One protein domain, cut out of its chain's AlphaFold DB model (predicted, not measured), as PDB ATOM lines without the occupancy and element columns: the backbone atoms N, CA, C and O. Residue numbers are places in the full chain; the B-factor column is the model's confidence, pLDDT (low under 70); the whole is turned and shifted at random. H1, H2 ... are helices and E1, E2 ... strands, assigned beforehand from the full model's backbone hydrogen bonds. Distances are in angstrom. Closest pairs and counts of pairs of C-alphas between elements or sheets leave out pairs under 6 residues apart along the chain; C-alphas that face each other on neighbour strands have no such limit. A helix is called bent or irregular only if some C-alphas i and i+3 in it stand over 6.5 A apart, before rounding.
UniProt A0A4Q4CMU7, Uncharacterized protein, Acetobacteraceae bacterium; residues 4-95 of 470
ATOM      1  N   ALA A   4     483.210 221.877 437.980       62.19
ATOM      2  CA  ALA A   4     484.270 222.752 438.483       62.19
ATOM      3  C   ALA A   4     483.727 223.988 439.227       62.19
ATOM      4  O   ALA A   4     484.269 224.362 440.266       62.19
ATOM      5  N   ALA A   5     482.624 224.579 438.748       58.97
ATOM      6  CA  ALA A   5     481.974 225.721 439.396       58.97
ATOM      7  C   ALA A   5     481.325 225.313 440.731       58.97
ATOM      8  O   ALA A   5     481.487 226.002 441.735       58.97
ATOM      9  N   THR A   6     480.684 224.138 440.776       65.19
ATOM     10  CA  THR A   6     480.118 223.567 442.011       65.19
ATOM     11  C   THR A   6     481.204 223.245 443.046       65.19
ATOM     12  O   THR A   6     481.027 223.529 444.227       65.19
ATOM     13  N   ARG A   7     482.364 222.716 442.621       67.06
ATOM     14  CA  ARG A   7     483.509 222.443 443.515       67.06
ATOM     15  C   ARG A   7     484.120 223.706 444.121       67.06
ATOM     16  O   ARG A   7     484.508 223.683 445.287       67.06
ATOM     17  N   ARG A   8     484.220 224.792 443.349       62.47
ATOM     18  CA  ARG A   8     484.777 226.066 443.829       62.47
ATOM     19  C   ARG A   8     483.849 226.737 444.843       62.47
ATOM     20  O   ARG A   8     484.310 227.093 445.920       62.47
ATOM     21  N   ALA A   9     482.547 226.768 444.555       68.00
ATOM     22  CA  ALA A   9     481.534 227.263 445.488       68.00
ATOM     23  C   ALA A   9     481.494 226.452 446.799       68.00
ATOM     24  O   ALA A   9     481.371 227.019 447.880       68.00
ATOM     25  N   LEU A  10     481.660 225.123 446.730       71.06
ATOM     26  CA  LEU A  10     481.728 224.275 447.925       71.06
ATOM     27  C   LEU A  10     482.957 224.578 448.791       71.06
ATOM     28  O   LEU A  10     482.817 224.653 450.007       71.06
ATOM     29  N   LYS A  11     484.140 224.792 448.197       71.94
ATOM     30  CA  LYS A  11     485.354 225.144 448.956       71.94
ATOM     31  C   LYS A  11     485.203 226.442 449.753       71.94
ATOM     32  O   LYS A  11     485.697 226.511 450.872       71.94
ATOM     33  N   GLU A  12     484.522 227.437 449.193       76.31
ATOM     34  CA  GLU A  12     484.275 228.721 449.861       76.31
ATOM     35  C   GLU A  12     483.197 228.611 450.954       76.31
ATOM     36  O   GLU A  12     483.292 229.264 451.992       76.31
ATOM     37  N   GLU A  13     482.213 227.725 450.777       83.50
ATOM     38  CA  GLU A  13     481.113 227.515 451.728       83.50
ATOM     39  C   GLU A  13     481.479 226.573 452.898       83.50
ATOM     40  O   GLU A  13     480.888 226.646 453.978       83.50
ATOM     41  N   MET A  14     482.466 225.686 452.736       85.19
ATOM     42  CA  MET A  14     482.829 224.707 453.771       85.19
ATOM     43  C   MET A  14     483.243 225.314 455.121       85.19
ATOM     44  O   MET A  14     482.729 224.840 456.137       85.19
ATOM     45  N   PRO A  15     484.105 226.350 455.197       86.62
ATOM     46  CA  PRO A  15     484.441 226.986 456.471       86.62
ATOM     47  C   PRO A  15     483.205 227.518 457.207       86.62
ATOM     48  O   PRO A  15     483.092 227.354 458.422       86.62
ATOM     49  N   ARG A  16     482.245 228.090 456.464       88.50
ATOM     50  CA  ARG A  16     480.970 228.577 457.007       88.50
ATOM     51  C   ARG A  16     480.126 227.431 457.562       88.50
ATOM     52  O   ARG A  16     479.602 227.548 458.667       88.50
ATOM     53  N   ARG A  17     480.038 226.305 456.846       89.44
ATOM     54  CA  ARG A  17     479.335 225.097 457.320       89.44
ATOM     55  C   ARG A  17     479.983 224.491 458.558       89.44
ATOM     56  O   ARG A  17     479.264 224.090 459.465       89.44
ATOM     57  N   VAL A  18     481.312 224.442 458.617       91.00
ATOM     58  CA  VAL A  18     482.044 223.951 459.796       91.00
ATOM     59  C   VAL A  18     481.766 224.839 461.005       91.00
ATOM     60  O   VAL A  18     481.448 224.313 462.066       91.00
ATOM     61  N   ALA A  19     481.808 226.165 460.845       91.75
ATOM     62  CA  ALA A  19     481.463 227.097 461.919       91.75
ATOM     63  C   ALA A  19     479.999 226.944 462.372       91.75
ATOM     64  O   ALA A  19     479.717 226.918 463.567       91.75
ATOM     65  N   ALA A  20     479.068 226.778 461.426       92.56
ATOM     66  CA  ALA A  20     477.662 226.539 461.737       92.56
ATOM     67  C   ALA A  20     477.438 225.208 462.478       92.56
ATOM     68  O   ALA A  20     476.618 225.163 463.391       92.56
ATOM     69  N   LEU A  21     478.171 224.146 462.123       93.94
ATOM     70  CA  LEU A  21     478.133 222.860 462.827       93.94
ATOM     71  C   LEU A  21     478.692 222.997 464.245       93.94
ATOM     72  O   LEU A  21     478.088 222.502 465.191       93.94
ATOM     73  N   ASP A  22     479.819 223.689 464.398       94.19
ATOM     74  CA  ASP A  22     480.475 223.902 465.691       94.19
ATOM     75  C   ASP A  22     479.560 224.652 466.679       94.19
ATOM     76  O   ASP A  22     479.424 224.275 467.843       94.19
ATOM     77  N   MET A  23     478.832 225.656 466.179       94.19
ATOM     78  CA  MET A  23     477.859 226.436 466.953       94.19
ATOM     79  C   MET A  23     476.470 225.785 467.065       94.19
ATOM     80  O   MET A  23     475.618 226.294 467.801       94.19
ATOM     81  N   ALA A  24     476.206 224.693 466.341       95.00
ATOM     82  CA  ALA A  24     474.904 224.038 466.367       95.00
ATOM     83  C   ALA A  24     474.602 223.491 467.767       95.00
ATOM     84  O   ALA A  24     475.492 223.034 468.486       95.00
ATOM     85  N   LYS A  25     473.329 223.522 468.157       95.44
ATOM     86  CA  LYS A  25     472.845 222.919 469.404       95.44
ATOM     87  C   LYS A  25     472.727 221.400 469.256       95.44
ATOM     88  O   LYS A  25     472.699 220.875 468.147       95.44
ATOM     89  N   ASP A  26     472.666 220.691 470.381       95.69
ATOM     90  CA  ASP A  26     472.637 219.222 470.386       95.69
ATOM     91  C   ASP A  26     471.376 218.625 469.730       95.69
ATOM     92  O   ASP A  26     471.418 217.504 469.239       95.69
ATOM     93  N   ASP A  27     470.270 219.371 469.680       95.00
ATOM     94  CA  ASP A  27     469.021 218.982 469.010       95.00
ATOM     95  C   ASP A  27     469.115 218.986 467.476       95.00
ATOM     96  O   ASP A  27     468.303 218.347 466.807       95.00
ATOM     97  N   ALA A  28     470.125 219.654 466.914       95.81
ATOM     98  CA  ALA A  28     470.419 219.625 465.487       95.81
ATOM     99  C   ALA A  28     471.090 218.313 465.048       95.81
ATOM    100  O   ALA A  28     471.202 218.063 463.846       95.81
ATOM    101  N   PHE A  29     471.555 217.487 465.992       97.12
ATOM    102  CA  PHE A  29     472.226 216.223 465.713       97.12
ATOM    103  C   PHE A  29     471.332 215.030 466.043       97.12
ATOM    104  O   PHE A  29     470.606 215.014 467.034       97.12
ATOM    105  N   THR A  30     471.379 213.992 465.213       96.00
ATOM    106  CA  THR A  30     470.637 212.747 465.445       96.00
ATOM    107  C   THR A  30     471.508 211.543 465.108       96.00
ATOM    108  O   THR A  30     472.273 211.564 464.147       96.00
ATOM    109  N   LEU A  31     471.397 210.487 465.918       95.69
ATOM    110  CA  LEU A  31     472.063 209.211 465.677       95.69
ATOM    111  C   LEU A  31     471.138 208.287 464.871       95.69
ATOM    112  O   LEU A  31     470.021 207.999 465.303       95.69
ATOM    113  N   THR A  32     471.596 207.823 463.713       94.25
ATOM    114  CA  THR A  32     470.862 206.893 462.840       94.25
ATOM    115  C   THR A  32     471.030 205.440 463.299       94.25
ATOM    116  O   THR A  32     471.936 205.131 464.072       94.25
ATOM    117  N   ALA A  33     470.189 204.518 462.814       90.94
ATOM    118  CA  ALA A  33     470.304 203.076 463.099       90.94
ATOM    119  C   ALA A  33     471.579 202.423 462.522       90.94
ATOM    120  O   ALA A  33     471.990 201.352 462.961       90.94
ATOM    121  N   SER A  34     472.222 203.091 461.561       93.31
ATOM    122  CA  SER A  34     473.493 202.703 460.944       93.31
ATOM    123  C   SER A  34     474.718 203.305 461.649       93.31
ATOM    124  O   SER A  34     475.813 203.327 461.083       93.31
ATOM    125  N   HIS A  35     474.542 203.799 462.882       95.56
ATOM    126  CA  HIS A  35     475.591 204.386 463.727       95.56
ATOM    127  C   HIS A  35     476.212 205.657 463.147       95.56
ATOM    128  O   HIS A  35     477.394 205.939 463.363       95.56
ATOM    129  N   ARG A  36     475.436 206.432 462.387       96.50
ATOM    130  CA  ARG A  36     475.885 207.688 461.776       96.50
ATOM    131  C   ARG A  36     475.270 208.883 462.469       96.50
ATOM    132  O   ARG A  36     474.151 208.817 462.967       96.50
ATOM    133  N   ILE A  37     476.007 209.984 462.490       97.19
ATOM    134  CA  ILE A  37     475.510 211.252 463.007       97.19
ATOM    135  C   ILE A  37     475.038 212.078 461.822       97.19
ATOM    136  O   ILE A  37     475.835 212.441 460.950       97.19
ATOM    137  N   SER A  38     473.744 212.375 461.803       96.50
ATOM    138  CA  SER A  38     473.156 213.348 460.897       96.50
ATOM    139  C   SER A  38     473.088 214.713 461.569       96.50
ATOM    140  O   SER A  38     472.843 214.829 462.769       96.50
ATOM    141  N   TRP A  39     473.336 215.754 460.782       96.31
ATOM    142  CA  TRP A  39     473.197 217.145 461.176       96.31
ATOM    143  C   TRP A  39     472.099 217.794 460.338       96.31
ATOM    144  O   TRP A  39     472.147 217.765 459.106       96.31
ATOM    145  N   ASN A  40     471.114 218.374 461.015       93.81
ATOM    146  CA  ASN A  40     470.083 219.198 460.411       93.81
ATOM    147  C   ASN A  40     470.447 220.677 460.588       93.81
ATOM    148  O   ASN A  40     470.429 221.201 461.701       93.81
ATOM    149  N   ASN A  41     470.753 221.359 459.488       85.75
ATOM    150  CA  ASN A  41     471.073 222.789 459.494       85.75
ATOM    151  C   ASN A  41     469.851 223.692 459.219       85.75
ATOM    152  O   ASN A  41     470.017 224.861 458.878       85.75
ATOM    153  N   GLY A  42     468.634 223.149 459.318       81.44
ATOM    154  CA  GLY A  42     467.369 223.837 459.049       81.44
ATOM    155  C   GLY A  42     466.921 223.794 457.585       81.44
ATOM    156  O   GLY A  42     465.732 223.929 457.320       81.44
ATOM    157  N   ALA A  43     467.839 223.559 456.642       80.06
ATOM    158  CA  ALA A  43     467.529 223.439 455.214       80.06
ATOM    159  C   ALA A  43     467.674 222.002 454.695       80.06
ATOM    160  O   ALA A  43     466.931 221.568 453.819       80.06
ATOM    161  N   THR A  44     468.644 221.263 455.230       84.44
ATOM    162  CA  THR A  44     469.015 219.921 454.770       84.44
ATOM    163  C   THR A  44     469.509 219.074 455.933       84.44
ATOM    164  O   THR A  44     470.146 219.581 456.857       84.44
ATOM    165  N   ILE A  45     469.253 217.768 455.851       90.12
ATOM    166  CA  ILE A  45     469.823 216.766 456.751       90.12
ATOM    167  C   ILE A  45     470.989 216.108 456.016       90.12
ATOM    168  O   ILE A  45     470.797 215.533 454.946       90.12
ATOM    169  N   ALA A  46     472.193 216.207 456.575       91.00
ATOM    170  CA  ALA A  46     473.396 215.604 456.007       91.00
ATOM    171  C   ALA A  46     474.087 214.707 457.035       91.00
ATOM    172  O   ALA A  46     474.211 215.072 458.202       91.00
ATOM    173  N   GLU A  47     474.570 213.541 456.608       94.81
ATOM    174  CA  GLU A  47     475.458 212.729 457.439       94.81
ATOM    175  C   GLU A  47     476.834 213.390 457.523       94.81
ATOM    176  O   GLU A  47     477.411 213.772 456.504       94.81
ATOM    177  N   VAL A  48     477.362 213.531 458.737       95.31
ATOM    178  CA  VAL A  48     478.617 214.261 458.989       95.31
ATOM    179  C   VAL A  48     479.690 213.401 459.649       95.31
ATOM    180  O   VAL A  48     480.878 213.678 459.496       95.31
ATOM    181  N   ALA A  49     479.302 212.332 460.343       96.81
ATOM    182  CA  ALA A  49     480.231 211.407 460.984       96.81
ATOM    183  C   ALA A  49     479.633 210.007 461.133       96.81
ATOM    184  O   ALA A  49     478.423 209.813 461.013       96.81
ATOM    185  N   ARG A  50     480.489 209.041 461.460       96.69
ATOM    186  CA  ARG A  50     480.094 207.724 461.963       96.69
ATOM    187  C   ARG A  50     480.675 207.482 463.349       96.69
ATOM    188  O   ARG A  50     481.736 208.010 463.683       96.69
ATOM    189  N   LEU A  51     479.994 206.657 464.131       97.38
ATOM    190  CA  LEU A  51     480.526 206.130 465.375       97.38
ATOM    191  C   LEU A  51     481.367 204.879 465.113       97.38
ATOM    192  O   LEU A  51     481.096 204.090 464.203       97.38
ATOM    193  N   ARG A  52     482.393 204.703 465.936       96.81
ATOM    194  CA  ARG A  52     483.236 203.514 466.004       96.81
ATOM    195  C   ARG A  52     483.314 203.023 467.450       96.81
ATOM    196  O   ARG A  52     483.220 203.840 468.369       96.81
ATOM    197  N   PRO A  53     483.527 201.718 467.676       97.00
ATOM    198  CA  PRO A  53     483.849 201.218 469.007       97.00
ATOM    199  C   PRO A  53     485.069 201.953 469.574       97.00
ATOM    200  O   PRO A  53     486.048 202.165 468.856       97.00
ATOM    201  N   GLY A  54     484.988 202.379 470.833       95.44
ATOM    202  CA  GLY A  54     486.121 202.963 471.549       95.44
ATOM    203  C   GLY A  54     486.699 202.011 472.585       95.44
ATOM    204  O   GLY A  54     486.471 200.805 472.524       95.44
ATOM    205  N   SER A  55     487.458 202.556 473.535       93.94
ATOM    206  CA  SER A  55     488.118 201.762 474.580       93.94
ATOM    207  C   SER A  55     487.142 201.130 475.572       93.94
ATOM    208  O   SER A  55     487.482 200.143 476.214       93.94
ATOM    209  N   GLU A  56     485.945 201.701 475.706       94.38
ATOM    210  CA  GLU A  56     484.885 201.218 476.589       94.38
ATOM    211  C   GLU A  56     483.547 201.218 475.835       94.38
ATOM    212  O   GLU A  56     483.323 202.099 474.994       94.38
ATOM    213  N   PRO A  57     482.609 200.308 476.160       92.94
ATOM    214  CA  PRO A  57     481.305 200.234 475.493       92.94
ATOM    215  C   PRO A  57     480.510 201.551 475.521       92.94
ATOM    216  O   PRO A  57     479.809 201.876 474.565       92.94
ATOM    217  N   GLY A  58     480.638 202.325 476.605       94.56
ATOM    218  CA  GLY A  58     480.002 203.635 476.780       94.56
ATOM    219  C   GLY A  58     480.814 204.827 476.258       94.56
ATOM    220  O   GLY A  58     480.420 205.962 476.500       94.56
ATOM    221  N   LYS A  59     481.947 204.608 475.579       95.69
ATOM    222  CA  LYS A  59     482.825 205.673 475.062       95.69
ATOM    223  C   LYS A  59     483.151 205.440 473.581       95.69
ATOM    224  O   LYS A  59     484.296 205.126 473.256       95.69
ATOM    225  N   PRO A  60     482.166 205.550 472.673       97.25
ATOM    226  CA  PRO A  60     482.403 205.401 471.242       97.25
ATOM    227  C   PRO A  60     483.331 206.502 470.713       97.25
ATOM    228  O   PRO A  60     483.312 207.643 471.178       97.25
ATOM    229  N   LEU A  61     484.105 206.171 469.684       97.31
ATOM    230  CA  LEU A  61     484.892 207.139 468.931       97.31
ATOM    231  C   LEU A  61     484.030 207.760 467.834       97.31
ATOM    232  O   LEU A  61     483.244 207.077 467.179       97.31
ATOM    233  N   VAL A  62     484.204 209.060 467.607       97.88
ATOM    234  CA  VAL A  62     483.544 209.778 466.513       97.88
ATOM    235  C   VAL A  62     484.527 209.965 465.369       97.88
ATOM    236  O   VAL A  62     485.597 210.544 465.551       97.88
ATOM    237  N   GLU A  63     484.143 209.510 464.181       96.62
ATOM    238  CA  GLU A  63     484.930 209.616 462.956       96.62
ATOM    239  C   GLU A  63     484.160 210.464 461.927       96.62
ATOM    240  O   GLU A  63     483.188 209.976 461.337       96.62
ATOM    241  N   PRO A  64     484.544 211.738 461.704       95.94
ATOM    242  CA  PRO A  64     483.956 212.567 460.658       95.94
ATOM    243  C   PRO A  64     484.097 211.909 459.289       95.94
ATOM    244  O   PRO A  64     485.143 211.333 458.973       95.94
ATOM    245  N   LEU A  65     483.059 212.019 458.461       93.44
ATOM    246  CA  LEU A  65     483.084 211.420 457.132       93.44
ATOM    247  C   LEU A  65     484.206 212.040 456.277       93.44
ATOM    248  O   LEU A  65     484.471 213.245 456.372       93.44
ATOM    249  N   PRO A  66     484.880 211.244 455.427       88.31
ATOM    250  CA  PRO A  66     485.881 211.767 454.510       88.31
ATOM    251  C   PRO A  66     485.289 212.843 453.594       88.31
ATOM    252  O   PRO A  66     484.295 212.613 452.913       88.31
ATOM    253  N   SER A  67     485.928 214.011 453.557       86.69
ATOM    254  CA  SER A  67     485.590 215.102 452.644       86.69
ATOM    255  C   SER A  67     486.864 215.643 452.007       86.69
ATOM    256  O   SER A  67     487.843 215.891 452.711       86.69
ATOM    257  N   GLU A  68     486.837 215.844 450.684       83.56
ATOM    258  CA  GLU A  68     487.915 216.496 449.918       83.56
ATOM    259  C   GLU A  68     488.006 218.010 450.191       83.56
ATOM    260  O   GLU A  68     488.946 218.675 449.763       83.56
ATOM    261  N   PHE A  69     487.024 218.557 450.912       83.19
ATOM    262  CA  PHE A  69     486.877 219.987 451.162       83.19
ATOM    263  C   PHE A  69     487.166 220.395 452.614       83.19
ATOM    264  O   PHE A  69     487.052 221.575 452.931       83.19
ATOM    265  N   LEU A  70     487.496 219.439 453.492       85.50
ATOM    266  CA  LEU A  70     487.855 219.701 454.888       85.50
ATOM    267  C   LEU A  70     489.365 219.586 455.081       85.50
ATOM    268  O   LEU A  70     489.941 218.522 454.835       85.50
ATOM    269  N   ASP A  71     489.980 220.651 455.593       88.12
ATOM    270  CA  ASP A  71     491.351 220.583 456.097       88.12
ATOM    271  C   ASP A  71     491.429 219.810 457.435       88.12
ATOM    272  O   ASP A  71     490.414 219.437 458.039       88.12
ATOM    273  N   GLY A  72     492.650 219.526 457.901       90.25
ATOM    274  CA  GLY A  72     492.872 218.774 459.139       90.25
ATOM    275  C   GLY A  72     492.295 219.457 460.386       90.25
ATOM    276  O   GLY A  72     491.686 218.793 461.223       90.25
ATOM    277  N   ALA A  73     492.414 220.784 460.489       91.94
ATOM    278  CA  ALA A  73     491.947 221.549 461.645       91.94
ATOM    279  C   ALA A  73     490.413 221.662 461.684       91.94
ATOM    280  O   ALA A  73     489.791 221.586 462.743       91.94
ATOM    281  N   GLN A  74     489.774 221.827 460.529       92.56
ATOM    282  CA  GLN A  74     488.324 221.805 460.367       92.56
ATOM    283  C   GLN A  74     487.753 220.432 460.713       92.56
ATOM    284  O   GLN A  74     486.774 220.352 461.453       92.56
ATOM    285  N   ARG A  75     488.378 219.354 460.227       93.62
ATOM    286  CA  ARG A  75     487.968 217.984 460.557       93.62
ATOM    287  C   ARG A  75     488.035 217.723 462.057       93.62
ATOM    288  O   ARG A  75     487.100 217.147 462.606       93.62
ATOM    289  N   GLU A  76     489.102 218.169 462.711       95.25
ATOM    290  CA  GLU A  76     489.268 218.004 464.153       95.25
ATOM    291  C   GLU A  76     488.235 218.809 464.954       95.25
ATOM    292  O   GLU A  76     487.656 218.282 465.902       95.25
ATOM    293  N   ARG A  77     487.905 220.037 464.528       95.06
ATOM    294  CA  ARG A  77     486.805 220.814 465.130       95.06
ATOM    295  C   ARG A  77     485.463 220.093 465.023       95.06
ATOM    296  O   ARG A  77     484.770 219.940 466.027       95.06
ATOM    297  N   VAL A  78     485.126 219.580 463.835       95.62
ATOM    298  CA  VAL A  78     483.903 218.783 463.631       95.62
ATOM    299  C   VAL A  78     483.914 217.545 464.531       95.62
ATOM    300  O   VAL A  78     482.935 217.284 465.228       95.62
ATOM    301  N   ARG A  79     485.031 216.805 464.575       97.06
ATOM    302  CA  ARG A  79     485.193 215.632 465.443       97.06
ATOM    303  C   ARG A  79     484.948 215.985 466.910       97.06
ATOM    304  O   ARG A  79     484.169 215.300 467.566       97.06
ATOM    305  N   ALA A  80     485.586 217.039 467.416       97.31
ATOM    306  CA  ALA A  80     485.488 217.462 468.809       97.31
ATOM    307  C   ALA A  80     484.059 217.885 469.184       97.31
ATOM    308  O   ALA A  80     483.539 217.449 470.214       97.31
ATOM    309  N   ARG A  81     483.381 218.664 468.327       97.38
ATOM    310  CA  ARG A  81     481.990 219.078 468.566       97.38
ATOM    311  C   ARG A  81     481.033 217.892 468.628       97.38
ATOM    312  O   ARG A  81     480.186 217.830 469.526       97.38
ATOM    313  N   LEU A  82     481.163 216.965 467.678       97.94
ATOM    314  CA  LEU A  82     480.322 215.773 467.598       97.94
ATOM    315  C   LEU A  82     480.630 214.788 468.733       97.94
ATOM    316  O   LEU A  82     479.706 214.199 469.284       97.94
ATOM    317  N   ALA A  83     481.895 214.657 469.145       97.75
ATOM    318  CA  ALA A  83     482.273 213.882 470.326       97.75
ATOM    319  C   ALA A  83     481.597 214.425 471.593       97.75
ATOM    320  O   ALA A  83     481.006 213.648 472.339       97.75
ATOM    321  N   LYS A  84     481.576 215.752 471.783       97.88
ATOM    322  CA  LYS A  84     480.868 216.392 472.904       97.88
ATOM    323  C   LYS A  84     479.357 216.137 472.874       97.88
ATOM    324  O   LYS A  84     478.759 215.905 473.919       97.88
ATOM    325  N   PHE A  85     478.738 216.157 471.689       97.75
ATOM    326  CA  PHE A  85     477.325 215.797 471.525       97.75
ATOM    327  C   PHE A  85     477.062 214.345 471.954       97.75
ATOM    328  O   PHE A  85     476.148 214.086 472.737       97.75
ATOM    329  N   VAL A  86     477.879 213.401 471.479       98.00
ATOM    330  CA  VAL A  86     477.733 211.972 471.797       98.00
ATOM    331  C   VAL A  86     477.961 211.710 473.284       98.00
ATOM    332  O   VAL A  86     477.173 211.004 473.907       98.00
ATOM    333  N   GLU A  87     478.983 212.325 473.878       97.50
ATOM    334  CA  GLU A  87     479.234 212.263 475.319       97.50
ATOM    335  C   GLU A  87     478.053 212.834 476.119       97.50
ATOM    336  O   GLU A  87     477.600 212.217 477.082       97.50
ATOM    337  N   GLY A  88     477.491 213.970 475.692       97.56
ATOM    338  CA  GLY A  88     476.295 214.558 476.296       97.56
ATOM    339  C   GLY A  88     475.073 213.638 476.220       97.56
ATOM    340  O   GLY A  88     474.360 213.479 477.212       97.56
ATOM    341  N   LEU A  89     474.854 212.982 475.075       97.38
ATOM    342  CA  LEU A  89     473.783 212.000 474.889       97.38
ATOM    343  C   LEU A  89     473.960 210.786 475.813       97.38
ATOM    344  O   LEU A  89     473.004 210.366 476.468       97.38
ATOM    345  N   ILE A  90     475.178 210.248 475.903       97.38
ATOM    346  CA  ILE A  90     475.496 209.109 476.772       97.38
ATOM    347  C   ILE A  90     475.343 209.488 478.241       97.38
ATOM    348  O   ILE A  90     474.687 208.764 478.984       97.38
ATOM    349  N   ASN A  91     475.853 210.643 478.665       97.31
ATOM    350  CA  ASN A  91     475.692 211.116 480.039       97.31
ATOM    351  C   ASN A  91     474.220 211.352 480.398       97.31
ATOM    352  O   ASN A  91     473.799 211.052 481.513       97.31
ATOM    353  N   LYS A  92     473.413 211.842 479.454       97.25
ATOM    354  CA  LYS A  92     471.982 212.065 479.669       97.25
ATOM    355  C   LYS A  92     471.206 210.765 479.885       97.25
ATOM    356  O   LYS A  92     470.360 210.714 480.772       97.25
ATOM    357  N   GLU A  93     471.454 209.745 479.066       97.19
ATOM    358  CA  GLU A  93     470.635 208.524 479.062       97.19
ATOM    359  C   GLU A  93     471.256 207.372 479.882       97.19
ATOM    360  O   GLU A  93     470.530 206.513 480.379       97.19
ATOM    361  N   LEU A  94     472.583 207.357 480.061       97.56
ATOM    362  CA  LEU A  94     473.357 206.317 480.759       97.56
ATOM    363  C   LEU A  94     474.309 206.860 481.843       97.56
ATOM    364  O   LEU A  94     475.040 206.074 482.446       97.56
ATOM    365  N   GLY A  95     474.277 208.157 482.178       96.81
ATOM    366  CA  GLY A  95     475.137 208.750 483.222       96.81
ATOM    367  C   GLY A  95     474.935 208.173 484.631       96.81
ATOM    368  O   GLY A  95     475.777 208.341 485.519       96.81
TER     369      GLY A  95
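What this domain is: This is residues 4 to 95 of the 470 residues of an uncharacterized protein of Acetobacteraceae bacterium (UniProt A0A4Q4CMU7). A curled sheet of four strands has one long helix, H2, running across one face, while the bent helix H1 lies at the start, its arm H1b beside the first part of H2. The other arm, H1a, reaches away from the sheet and H2 and lengthens the domain at one end. The printed part has 92 residues, mixed in class, with named elements in the order H1, E1, E2, E3, E4, H2; the sheet runs E1, E2, E3, E4, all antiparallel. The whole is compact, with a radius of gyration of the C-alphas of 13.7 A, yet elongated in outline, spanning 46 by 26 by 22 A.

Where its parts are: Find C-alpha 4 at (484.270, 222.752, 438.483), where H1 begins; it runs to residue 22. By its hydrogen bonds it was assigned as one helix, but it is bent: C-alphas 12 and 15 are 6.8 A apart. Its arms are H1a, residues 4 to 12, 12.8 A long, and H1b, residues 15 to 22, 10.5 A. Read on to E1, residues 29 to 31, 7.0 A, and E2, residues 36 to 40, 13.0 A. E3, residues 45 to 56, begins at C-alpha 45, (469.823, 216.766, 456.751), and is 29.4 A long. E4, residues 59 to 64, measures 16.0 A. H2, residues 72 to 95, runs 31.5 A to C-alpha 95 at (475.137, 208.750, 483.222).

How they stand to each other: The arms H1a and H1b stand at a steep tilt of 50 degrees. H1a is apart from H2 and the four strands. H1b touches H2, which touches it with residues 74 to 81 alone, at a shallow tilt of 16 degrees, the same way; the closest C-alphas, of Asp 22 and Arg 81, are 5.8 A apart. The strands form a meander, each the antiparallel neighbour of the one before, in three hairpins. Look for N 30 and O 38 at 3.0 A between E1 and E2, N 37 and O 49 at 2.8 A between E2 and E3, and N 52 and O 61 at 2.8 A between E3 and E4. H2 is on the sheet, making two layers, a helix on one face of a sheet, at a height over the sheet of 7.1 A. It runs across the strands, at 67 degrees to E3 on the local plane. The closest C-alphas of H2 and E4, of Ala 83 and Val 62, are 5.7 A apart. In H1a, H1b and H2 every O i to N i+4 pair is within hydrogen-bond range.

The domain as a whole: The C-alphas of Ala 4 and Gly 95 are the two farthest apart, 47.8 A. The printed part has no cut and no long link. Mean pLDDT of the printed part is 91.0; look at residues 4 to 9 for values under 70.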